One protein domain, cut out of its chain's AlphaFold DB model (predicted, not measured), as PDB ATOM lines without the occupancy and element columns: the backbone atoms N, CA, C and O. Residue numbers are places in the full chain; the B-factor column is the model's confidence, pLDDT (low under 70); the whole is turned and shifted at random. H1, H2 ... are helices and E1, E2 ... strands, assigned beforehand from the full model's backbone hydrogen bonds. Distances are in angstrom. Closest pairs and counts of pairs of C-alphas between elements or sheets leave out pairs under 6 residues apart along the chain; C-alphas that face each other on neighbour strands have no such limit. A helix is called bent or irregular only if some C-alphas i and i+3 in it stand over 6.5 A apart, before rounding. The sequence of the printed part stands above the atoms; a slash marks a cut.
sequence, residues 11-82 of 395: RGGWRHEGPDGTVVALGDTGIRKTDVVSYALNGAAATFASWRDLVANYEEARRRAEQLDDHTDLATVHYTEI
ATOM      1  N   ARG A  11     -12.511  16.570  -2.672       50.31
ATOM      2  CA  ARG A  11     -11.837  17.400  -1.653       50.31
ATOM      3  C   ARG A  11     -11.686  16.699  -0.295       50.31
ATOM      4  O   ARG A  11     -11.023  17.231   0.586       50.31
ATOM      5  N   GLY A  12     -12.279  15.517  -0.137       52.69
ATOM      6  CA  GLY A  12     -12.118  14.625   1.009       52.69
ATOM      7  C   GLY A  12     -11.296  13.384   0.662       52.69
ATOM      8  O   GLY A  12     -11.312  12.905  -0.471       52.69
ATOM      9  N   GLY A  13     -10.577  12.872   1.657       54.56
ATOM     10  CA  GLY A  13      -9.692  11.716   1.548       54.56
ATOM     11  C   GLY A  13      -8.419  11.934   2.358       54.56
ATOM     12  O   GLY A  13      -8.049  13.067   2.642       54.56
ATOM     13  N   TRP A  14      -7.757  10.846   2.730       58.72
ATOM     14  CA  TRP A  14      -6.444  10.885   3.359       58.72
ATOM     15  C   TRP A  14      -5.420  11.505   2.390       58.72
ATOM     16  O   TRP A  14      -5.174  10.965   1.310       58.72
ATOM     17  N   ARG A  15      -4.866  12.666   2.751       68.38
ATOM     18  CA  ARG A  15      -3.847  13.392   1.974       68.38
ATOM     19  C   ARG A  15      -2.513  13.440   2.719       68.38
ATOM     20  O   ARG A  15      -2.521  13.413   3.949       68.38
ATOM     21  N   HIS A  16      -1.418  13.558   1.969       68.88
ATOM     22  CA  HIS A  16      -0.054  13.662   2.496       68.88
ATOM     23  C   HIS A  16       0.582  15.031   2.192       68.88
ATOM     24  O   HIS A  16       0.041  15.805   1.402       68.88
ATOM     25  N   GLU A  17       1.711  15.330   2.837       74.12
ATOM     26  CA  GLU A  17       2.470  16.577   2.677       74.12
ATOM     27  C   GLU A  17       3.445  16.498   1.484       74.12
ATOM     28  O   GLU A  17       4.146  15.499   1.301       74.12
ATOM     29  N   GLY A  18       3.489  17.556   0.672       75.25
ATOM     30  CA  GLY A  18       4.514  17.793  -0.345       75.25
ATOM     31  C   GLY A  18       5.734  18.552   0.212       75.25
ATOM     32  O   GLY A  18       5.654  19.135   1.291       75.25
ATOM     33  N   PRO A  19       6.881  18.574  -0.493       70.00
ATOM     34  CA  PRO A  19       8.123  19.216  -0.037       70.00
ATOM     35  C   PRO A  19       7.999  20.698   0.345       70.00
ATOM     36  O   PRO A  19       8.790  21.195   1.137       70.00
ATOM     37  N   ASP A  20       7.020  21.389  -0.227       66.38
ATOM     38  CA  ASP A  20       6.727  22.814  -0.074       66.38
ATOM     39  C   ASP A  20       5.568  23.094   0.906       66.38
ATOM     40  O   ASP A  20       5.115  24.231   1.035       66.38
ATOM     41  N   GLY A  21       5.072  22.066   1.605       66.56
ATOM     42  CA  GLY A  21       3.920  22.173   2.501       66.56
ATOM     43  C   GLY A  21       2.569  22.157   1.777       66.56
ATOM     44  O   GLY A  21       1.540  22.466   2.380       66.56
ATOM     45  N   THR A  22       2.530  21.791   0.494       71.69
ATOM     46  CA  THR A  22       1.266  21.541  -0.209       71.69
ATOM     47  C   THR A  22       0.637  20.209   0.208       71.69
ATOM     48  O   THR A  22       1.288  19.308   0.740       71.69
ATOM     49  N   VAL A  23      -0.674  20.080  -0.010       71.00
ATOM     50  CA  VAL A  23      -1.426  18.849   0.262       71.00
ATOM     51  C   VAL A  23      -1.570  18.058  -1.032       71.00
ATOM     52  O   VAL A  23      -2.242  18.517  -1.955       71.00
ATOM     53  N   VAL A  24      -1.004  16.853  -1.078       72.06
ATOM     54  CA  VAL A  24      -1.005  15.982  -2.267       72.06
ATOM     55  C   VAL A  24      -1.762  14.673  -2.024       72.06
ATOM     56  O   VAL A  24      -2.006  14.250  -0.887       72.06
ATOM     57  N   ALA A  25      -2.207  14.031  -3.106       71.62
ATOM     58  CA  ALA A  25      -2.878  12.735  -3.032       71.62
ATOM     59  C   ALA A  25      -1.886  11.607  -2.706       71.62
ATOM     60  O   ALA A  25      -0.721  11.678  -3.079       71.62
ATOM     61  N   LEU A  26      -2.346  10.542  -2.041       65.56
ATOM     62  CA  LEU A  26      -1.537   9.335  -1.843       65.56
ATOM     63  C   LEU A  26      -1.162   8.727  -3.207       65.56
ATOM     64  O   LEU A  26      -2.038   8.510  -4.042       65.56
ATOM     65  N   GLY A  27       0.128   8.457  -3.420       67.56
ATOM     66  CA  GLY A  27       0.681   7.990  -4.698       67.56
ATOM     67  C   GLY A  27       1.132   9.095  -5.663       67.56
ATOM     68  O   GLY A  27       1.615   8.770  -6.745       67.56
ATOM     69  N   ASP A  28       1.003  10.373  -5.293       73.12
ATOM     70  CA  ASP A  28       1.528  11.489  -6.085       73.12
ATOM     71  C   ASP A  28       3.071  11.505  -6.081       73.12
ATOM     72  O   ASP A  28       3.718  11.272  -5.058       73.12
ATOM     73  N   THR A  29       3.670  11.809  -7.232       75.00
ATOM     74  CA  THR A  29       5.120  12.004  -7.392       75.00
ATOM     75  C   THR A  29       5.677  13.147  -6.541       75.00
ATOM     76  O   THR A  29       6.862  13.131  -6.214       75.00
ATOM     77  N   GLY A  30       4.832  14.112  -6.161       71.12
ATOM     78  CA  GLY A  30       5.170  15.237  -5.289       71.12
ATOM     79  C   GLY A  30       5.097  14.934  -3.790       71.12
ATOM     80  O   GLY A  30       5.147  15.862  -2.995       71.12
ATOM     81  N   ILE A  31       4.951  13.671  -3.374       73.19
ATOM     82  CA  ILE A  31       4.936  13.280  -1.956       73.19
ATOM     83  C   ILE A  31       6.309  13.484  -1.309       73.19
ATOM     84  O   ILE A  31       7.335  13.008  -1.808       73.19
ATOM     85  N   ARG A  32       6.325  14.116  -0.130       77.25
ATOM     86  CA  ARG A  32       7.505  14.150   0.735       77.25
ATOM     87  C   ARG A  32       7.882  12.724   1.148       77.25
ATOM     88  O   ARG A  32       7.077  11.994   1.717       77.25
ATOM     89  N   LYS A  33       9.130  12.323   0.894       74.06
ATOM     90  CA  LYS A  33       9.639  11.015   1.327       74.06
ATOM     91  C   LYS A  33       9.899  11.041   2.831       74.06
ATOM     92  O   LYS A  33      10.797  11.740   3.293       74.06
ATOM     93  N   THR A  34       9.097  10.300   3.580       68.94
ATOM     94  CA  THR A  34       9.195  10.174   5.035       68.94
ATOM     95  C   THR A  34       8.736   8.781   5.455       68.94
ATOM     96  O   THR A  34       7.860   8.196   4.817       68.94
ATOM     97  N   ASP A  35       9.300   8.264   6.544       68.94
ATOM     98  CA  ASP A  35       8.910   6.970   7.122       68.94
ATOM     99  C   ASP A  35       7.562   7.054   7.873       68.94
ATOM    100  O   ASP A  35       7.034   6.047   8.345       68.94
ATOM    101  N   VAL A  36       6.986   8.260   7.987       60.09
ATOM    102  CA  VAL A  36       5.724   8.542   8.685       60.09
ATOM    103  C   VAL A  36       4.648   8.991   7.699       60.09
ATOM    104  O   VAL A  36       4.726  10.078   7.128       60.09
ATOM    105  N   VAL A  37       3.577   8.208   7.557       59.03
ATOM    106  CA  VAL A  37       2.415   8.594   6.742       59.03
ATOM    107  C   VAL A  37       1.525   9.558   7.530       59.03
ATOM    108  O   VAL A  37       0.889   9.180   8.511       59.03
ATOM    109  N   SER A  38       1.488  10.814   7.084       61.50
ATOM    110  CA  SER A  38       0.605  11.867   7.602       61.50
ATOM    111  C   SER A  38      -0.689  11.954   6.801       61.50
ATOM    112  O   SER A  38      -0.716  11.651   5.609       61.50
ATOM    113  N   TYR A  39      -1.743  12.375   7.489       65.38
ATOM    114  CA  TYR A  39      -3.126  12.127   7.137       65.38
ATOM    115  C   TYR A  39      -3.970  13.356   7.503       65.38
ATOM    116  O   TYR A  39      -4.231  13.598   8.678       65.38
ATOM    117  N   ALA A  40      -4.375  14.146   6.506       66.25
ATOM    118  CA  ALA A  40      -5.082  15.411   6.727       66.25
ATOM    119  C   ALA A  40      -6.555  15.363   6.278       66.25
ATOM    120  O   ALA A  40      -6.855  14.943   5.159       66.25
ATOM    121  N   LEU A  41      -7.465  15.836   7.136       69.25
ATOM    122  CA  LEU A  41      -8.866  16.125   6.811       69.25
ATOM    123  C   LEU A  41      -9.162  17.569   7.218       69.25
ATOM    124  O   LEU A  41      -8.891  17.952   8.352       69.25
ATOM    125  N   ASN A  42      -9.745  18.351   6.309       71.38
ATOM    126  CA  ASN A  42     -10.036  19.754   6.577       71.38
ATOM    127  C   ASN A  42     -10.983  19.919   7.785       71.38
ATOM    128  O   ASN A  42     -12.020  19.254   7.851       71.38
ATOM    129  N   GLY A  43     -10.673  20.842   8.695       69.25
ATOM    130  CA  GLY A  43     -11.445  21.107   9.915       69.25
ATOM    131  C   GLY A  43     -12.929  21.356   9.708       69.25
ATOM    132  O   GLY A  43     -13.769  20.837  10.448       69.25
ATOM    133  N   ALA A  44     -13.273  22.097   8.653       69.75
ATOM    134  CA  ALA A  44     -14.661  22.385   8.309       69.75
ATOM    135  C   ALA A  44     -15.426  21.129   7.868       69.75
ATOM    136  O   ALA A  44     -16.636  21.035   8.064       69.75
ATOM    137  N   ALA A  45     -14.719  20.150   7.299       69.12
ATOM    138  CA  ALA A  45     -15.273  18.848   6.956       69.12
ATOM    139  C   ALA A  45     -15.315  17.890   8.155       69.12
ATOM    140  O   ALA A  45     -16.227  17.071   8.244       69.12
ATOM    141  N   ALA A  46     -14.347  17.996   9.069       67.44
ATOM    142  CA  ALA A  46     -14.242  17.155  10.257       67.44
ATOM    143  C   ALA A  46     -15.257  17.524  11.356       67.44
ATOM    144  O   ALA A  46     -15.565  16.701  12.213       67.44
ATOM    145  N   THR A  47     -15.823  18.736  11.316       68.62
ATOM    146  CA  THR A  47     -16.852  19.237  12.252       68.62
ATOM    147  C   THR A  47     -16.425  19.279  13.728       68.62
ATOM    148  O   THR A  47     -17.278  19.360  14.608       68.62
ATOM    149  N   PHE A  48     -15.115  19.267  14.013       69.00
ATOM    150  CA  PHE A  48     -14.585  19.369  15.381       69.00
ATOM    151  C   PHE A  48     -14.810  20.746  16.023       69.00
ATOM    152  O   PHE A  48     -14.894  20.840  17.245       69.00
ATOM    153  N   ALA A  49     -14.934  21.798  15.210       73.88
ATOM    154  CA  ALA A  49     -15.193  23.169  15.641       73.88
ATOM    155  C   ALA A  49     -16.165  23.862  14.675       73.88
ATOM    156  O   ALA A  49     -16.317  23.453  13.518       73.88
ATOM    157  N   SER A  50     -16.846  24.913  15.139       82.44
ATOM    158  CA  SER A  50     -17.699  25.715  14.261       82.44
ATOM    159  C   SER A  50     -16.850  26.580  13.322       82.44
ATOM    160  O   SER A  50     -15.714  26.927  13.633       82.44
ATOM    161  N   TRP A  51     -17.411  26.997  12.182       80.25
ATOM    162  CA  TRP A  51     -16.713  27.910  11.263       80.25
ATOM    163  C   TRP A  51     -16.302  29.224  11.940       80.25
ATOM    164  O   TRP A  51     -15.251  29.781  11.639       80.25
ATOM    165  N   ARG A  52     -17.119  29.702  12.887       84.06
ATOM    166  CA  ARG A  52     -16.811  30.894  13.681       84.06
ATOM    167  C   ARG A  52     -15.550  30.684  14.516       84.06
ATOM    168  O   ARG A  52     -14.696  31.563  14.512       84.06
ATOM    169  N   ASP A  53     -15.445  29.545  15.193       83.81
ATOM    170  CA  ASP A  53     -14.317  29.249  16.083       83.81
ATOM    171  C   ASP A  53     -13.034  29.028  15.279       83.81
ATOM    172  O   ASP A  53     -12.013  29.614  15.611       83.81
ATOM    173  N   LEU A  54     -13.107  28.297  14.156       83.56
ATOM    174  CA  LEU A  54     -11.965  28.098  13.252       83.56
ATOM    175  C   LEU A  54     -11.386  29.432  12.761       83.56
ATOM    176  O   LEU A  54     -10.176  29.643  12.795       83.56
ATOM    177  N   VAL A  55     -12.252  30.350  12.315       87.25
ATOM    178  CA  VAL A  55     -11.824  31.676  11.847       87.25
ATOM    179  C   VAL A  55     -11.286  32.519  13.003       87.25
ATOM    180  O   VAL A  55     -10.276  33.197  12.832       87.25
ATOM    181  N   ALA A  56     -11.926  32.479  14.176       87.44
ATOM    182  CA  ALA A  56     -11.482  33.228  15.348       87.44
ATOM    183  C   ALA A  56     -10.100  32.763  15.835       87.44
ATOM    184  O   ALA A  56      -9.208  33.594  15.991       87.44
ATOM    185  N   ASN A  57      -9.904  31.452  15.990       87.38
ATOM    186  CA  ASN A  57      -8.642  30.852  16.421       87.38
ATOM    187  C   ASN A  57      -7.523  31.118  15.407       87.38
ATOM    188  O   ASN A  57      -6.414  31.484  15.797       87.38
ATOM    189  N   TYR A  58      -7.817  31.000  14.106       89.94
ATOM    190  CA  TYR A  58      -6.870  31.346  13.047       89.94
ATOM    191  C   TYR A  58      -6.463  32.816  13.097       89.94
ATOM    192  O   TYR A  58      -5.272  33.116  13.100       89.94
ATOM    193  N   GLU A  59      -7.420  33.741  13.166       90.06
ATOM    194  CA  GLU A  59      -7.122  35.173  13.213       90.06
ATOM    195  C   GLU A  59      -6.366  35.565  14.487       90.06
ATOM    196  O   GLU A  59      -5.464  36.402  14.436       90.06
ATOM    197  N   GLU A  60      -6.687  34.949  15.624       85.62
ATOM    198  CA  GLU A  60      -5.964  35.153  16.878       85.62
ATOM    199  C   GLU A  60      -4.518  34.646  16.778       85.62
ATOM    200  O   GLU A  60      -3.585  35.374  17.129       85.62
ATOM    201  N   ALA A  61      -4.313  33.440  16.239       85.12
ATOM    202  CA  ALA A  61      -2.989  32.861  16.042       85.12
ATOM    203  C   ALA A  61      -2.169  33.614  14.980       85.12
ATOM    204  O   ALA A  61      -0.978  33.840  15.183       85.12
ATOM    205  N   ARG A  62      -2.796  34.071  13.886       87.56
ATOM    206  CA  ARG A  62      -2.160  34.886  12.836       87.56
ATOM    207  C   ARG A  62      -1.692  36.224  13.395       87.56
ATOM    208  O   ARG A  62      -0.533  36.581  13.212       87.56
ATOM    209  N   ARG A  63      -2.551  36.928  14.141       80.75
ATOM    210  CA  ARG A  63      -2.183  38.193  14.799       80.75
ATOM    211  C   ARG A  63      -1.084  37.989  15.834       80.75
ATOM    212  O   ARG A  63      -0.176  38.809  15.898       80.75
ATOM    213  N   ARG A  64      -1.126  36.905  16.620       76.00
ATOM    214  CA  ARG A  64      -0.027  36.558  17.538       76.00
ATOM    215  C   ARG A  64       1.273  36.301  16.791       76.00
ATOM    216  O   ARG A  64       2.301  36.797  17.234       76.00
ATOM    217  N   ALA A  65       1.224  35.577  15.677       80.31
ATOM    218  CA  ALA A  65       2.400  35.293  14.870       80.31
ATOM    219  C   ALA A  65       3.000  36.569  14.271       80.31
ATOM    220  O   ALA A  65       4.200  36.778  14.390       80.31
ATOM    221  N   GLU A  66       2.172  37.462  13.730       76.00
ATOM    222  CA  GLU A  66       2.607  38.768  13.216       76.00
ATOM    223  C   GLU A  66       3.162  39.671  14.323       76.00
ATOM    224  O   GLU A  66       4.150  40.375  14.128       76.00
ATOM    225  N   GLN A  67       2.551  39.644  15.508       68.25
ATOM    226  CA  GLN A  67       3.003  40.446  16.638       68.25
ATOM    227  C   GLN A  67       4.306  39.918  17.224       68.25
ATOM    228  O   GLN A  67       5.211  40.704  17.477       68.25
ATOM    229  N   LEU A  68       4.407  38.622  17.500       67.56
ATOM    230  CA  LEU A  68       5.529  38.033  18.232       67.56
ATOM    231  C   LEU A  68       6.665  37.573  17.323       67.56
ATOM    232  O   LEU A  68       7.755  37.336  17.841       67.56
ATOM    233  N   ASP A  69       6.424  37.504  16.012       69.19
ATOM    234  CA  ASP A  69       7.285  36.815  15.050       69.19
ATOM    235  C   ASP A  69       7.535  35.367  15.506       69.19
ATOM    236  O   ASP A  69       8.661  34.906  15.681       69.19
ATOM    237  N   ASP A  70       6.432  34.699  15.856       72.44
ATOM    238  CA  ASP A  70       6.390  33.365  16.455       72.44
ATOM    239  C   ASP A  70       5.197  32.598  15.888       72.44
ATOM    240  O   ASP A  70       4.041  32.810  16.262       72.44
ATOM    241  N   HIS A  71       5.486  31.694  14.962       78.25
ATOM    242  CA  HIS A  71       4.468  30.988  14.199       78.25
ATOM    243  C   HIS A  71       3.964  29.704  14.873       78.25
ATOM    244  O   HIS A  71       3.187  28.976  14.262       78.25
ATOM    245  N   THR A  72       4.363  29.407  16.116       78.94
ATOM    246  CA  THR A  72       4.059  28.123  16.783       78.94
ATOM    247  C   THR A  72       2.555  27.859  16.907       78.94
ATOM    248  O   THR A  72       2.066  26.777  16.563       78.94
ATOM    249  N   ASP A  73       1.804  28.855  17.381       81.88
ATOM    250  CA  ASP A  73       0.357  28.726  17.585       81.88
ATOM    251  C   ASP A  73      -0.368  28.681  16.233       81.88
ATOM    252  O   ASP A  73      -1.300  27.901  16.048       81.88
ATOM    253  N   LEU A  74       0.110  29.456  15.252       85.69
ATOM    254  CA  LEU A  74      -0.427  29.459  13.893       85.69
ATOM    255  C   LEU A  74      -0.218  28.105  13.206       85.69
ATOM    256  O   LEU A  74      -1.155  27.562  12.624       85.69
ATOM    257  N   ALA A  75       0.972  27.520  13.345       82.69
ATOM    258  CA  ALA A  75       1.267  26.172  12.879       82.69
ATOM    259  C   ALA A  75       0.337  25.145  13.530       82.69
ATOM    260  O   ALA A  75      -0.211  24.284  12.845       82.69
ATOM    261  N   THR A  76       0.113  25.270  14.842       84.12
ATOM    262  CA  THR A  76      -0.817  24.399  15.572       84.12
ATOM    263  C   THR A  76      -2.218  24.486  14.975       84.12
ATOM    264  O   THR A  76      -2.751  23.458  14.571       84.12
ATOM    265  N   VAL A  77      -2.776  25.691  14.807       86.62
ATOM    266  CA  VAL A  77      -4.108  25.883  14.206       86.62
ATOM    267  C   VAL A  77      -4.185  25.286  12.795       86.62
ATOM    268  O   VAL A  77      -5.157  24.607  12.466       86.62
ATOM    269  N   HIS A  78      -3.151  25.464  11.970       83.62
ATOM    270  CA  HIS A  78      -3.080  24.858  10.638       83.62
ATOM    271  C   HIS A  78      -3.161  23.324  10.683       83.62
ATOM    272  O   HIS A  78      -4.019  22.738  10.016       83.62
ATOM    273  N   TYR A  79      -2.328  22.676  11.502       80.06
ATOM    274  CA  TYR A  79      -2.272  21.216  11.567       80.06
ATOM    275  C   TYR A  79      -3.479  20.592  12.275       80.06
ATOM    276  O   TYR A  79      -4.012  19.594  11.792       80.06
ATOM    277  N   THR A  80      -3.905  21.139  13.418       79.56
ATOM    278  CA  THR A  80      -4.889  20.479  14.291       79.56
ATOM    279  C   THR A  80      -6.321  20.919  14.038       79.56
ATOM    280  O   THR A  80      -7.232  20.117  14.221       79.56
ATOM    281  N   GLU A  81      -6.538  22.174  13.641       80.94
ATOM    282  CA  GLU A  81      -7.885  22.701  13.420       80.94
ATOM    283  C   GLU A  81      -8.232  22.743  11.940       80.94
ATOM    284  O   GLU A  81      -9.231  22.163  11.540       80.94
ATOM    285  N   ILE A  82      -7.411  23.386  11.107       79.88
ATOM    286  CA  ILE A  82      -7.713  23.571   9.680       79.88
ATOM    287  C   ILE A  82      -7.442  22.287   8.889       79.88
ATOM    288  O   ILE A  82      -8.131  22.026   7.901       79.88
TER     289      ILE A  82
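Overview. This is residues 11 to 82 of the 395 residues of the protein "Putative phage terminase large subunit" of Maritimibacter alkaliphilus HTCC2654 (UniProt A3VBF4). Two parts stand side by side with an open space between them: a helical hairpin, the long H2 with the shorter H3 folded back along it, and a small two-strand hairpin of E1 and E2 with loops round it. The short H1 sits by the open end of the helical hairpin, where H2 begins and H3 ends, and the link of residues 26 to 42 loops out from the strands before it crosses to H1. The printed part has 72 residues, with two named strands and then three named helices in the order E1 E2 H1 H2 H3; the sheet, order E1 - E2, is antiparallel, and the class is mostly helix. The whole is only just loose, close to compact, with a radius of gyration of the C-alphas of 13.8 A, and its C-alphas span 37 by 28 by 16 A.

Arrangement. E1, residues 15 to 17, and E2, residues 23 to 25, form a hairpin of antiparallel neighbour strands, their directions at 128 degrees. The C-alphas of His 16 and Val 24 face each other at 5.4 A; N 16 and O 24, 3.0 A apart, and N 24 and O 16, 2.9 A apart, are within hydrogen-bond range. H2, residues 51 to 68, and H3, residues 72 to 82, form a helical hairpin: they touch at a shallow tilt of 17 degrees and run opposite ways, and their closest C-alphas, those of Ala 61 and Leu 74, are 4.8 A apart. H1, residues 43 to 46, touches H3, the closest C-alphas being those of Gly 43 and Ile 82, 4.5 A apart. H1 and H2 are close but not clearly touching, with the closest C-alphas, those of Ala 44 and Trp 51, 6.6 A apart. E1 is apart from H1, H2 and H3, and E2 is apart from H2 and H3. In H2 every O i to N i+4 pair is within hydrogen-bond range, in H3 6 of 7 are, and H1 is too short for such a pair.

Along the chain. E1 begins at C-alpha 15, (-3.847, 13.392, 1.974), and is 7.1 A long from first to last C-alpha, as is E2. H1 measures 4.9 A. H2 begins at C-alpha 51, (-16.713, 27.910, 11.263), and measures 25.4 A. H3 measures 14.5 A and ends at C-alpha 82, (-7.713, 23.571, 9.680); it is neither bent nor irregular, but only just: C-alphas 79 and 82 are 6.2 A apart.

Size, cuts and confidence. The two C-alphas farthest apart, those of Gly 27 and Gln 67, are 38.9 A apart. The printed part has no cut. The link from E2 to H1, 17 residues, is long; the other three are tight. The mean pLDDT of the printed part is 74.1, and 27 residues are under 70, among them residues 11 to 16, 34 to 41 and 43 to 48.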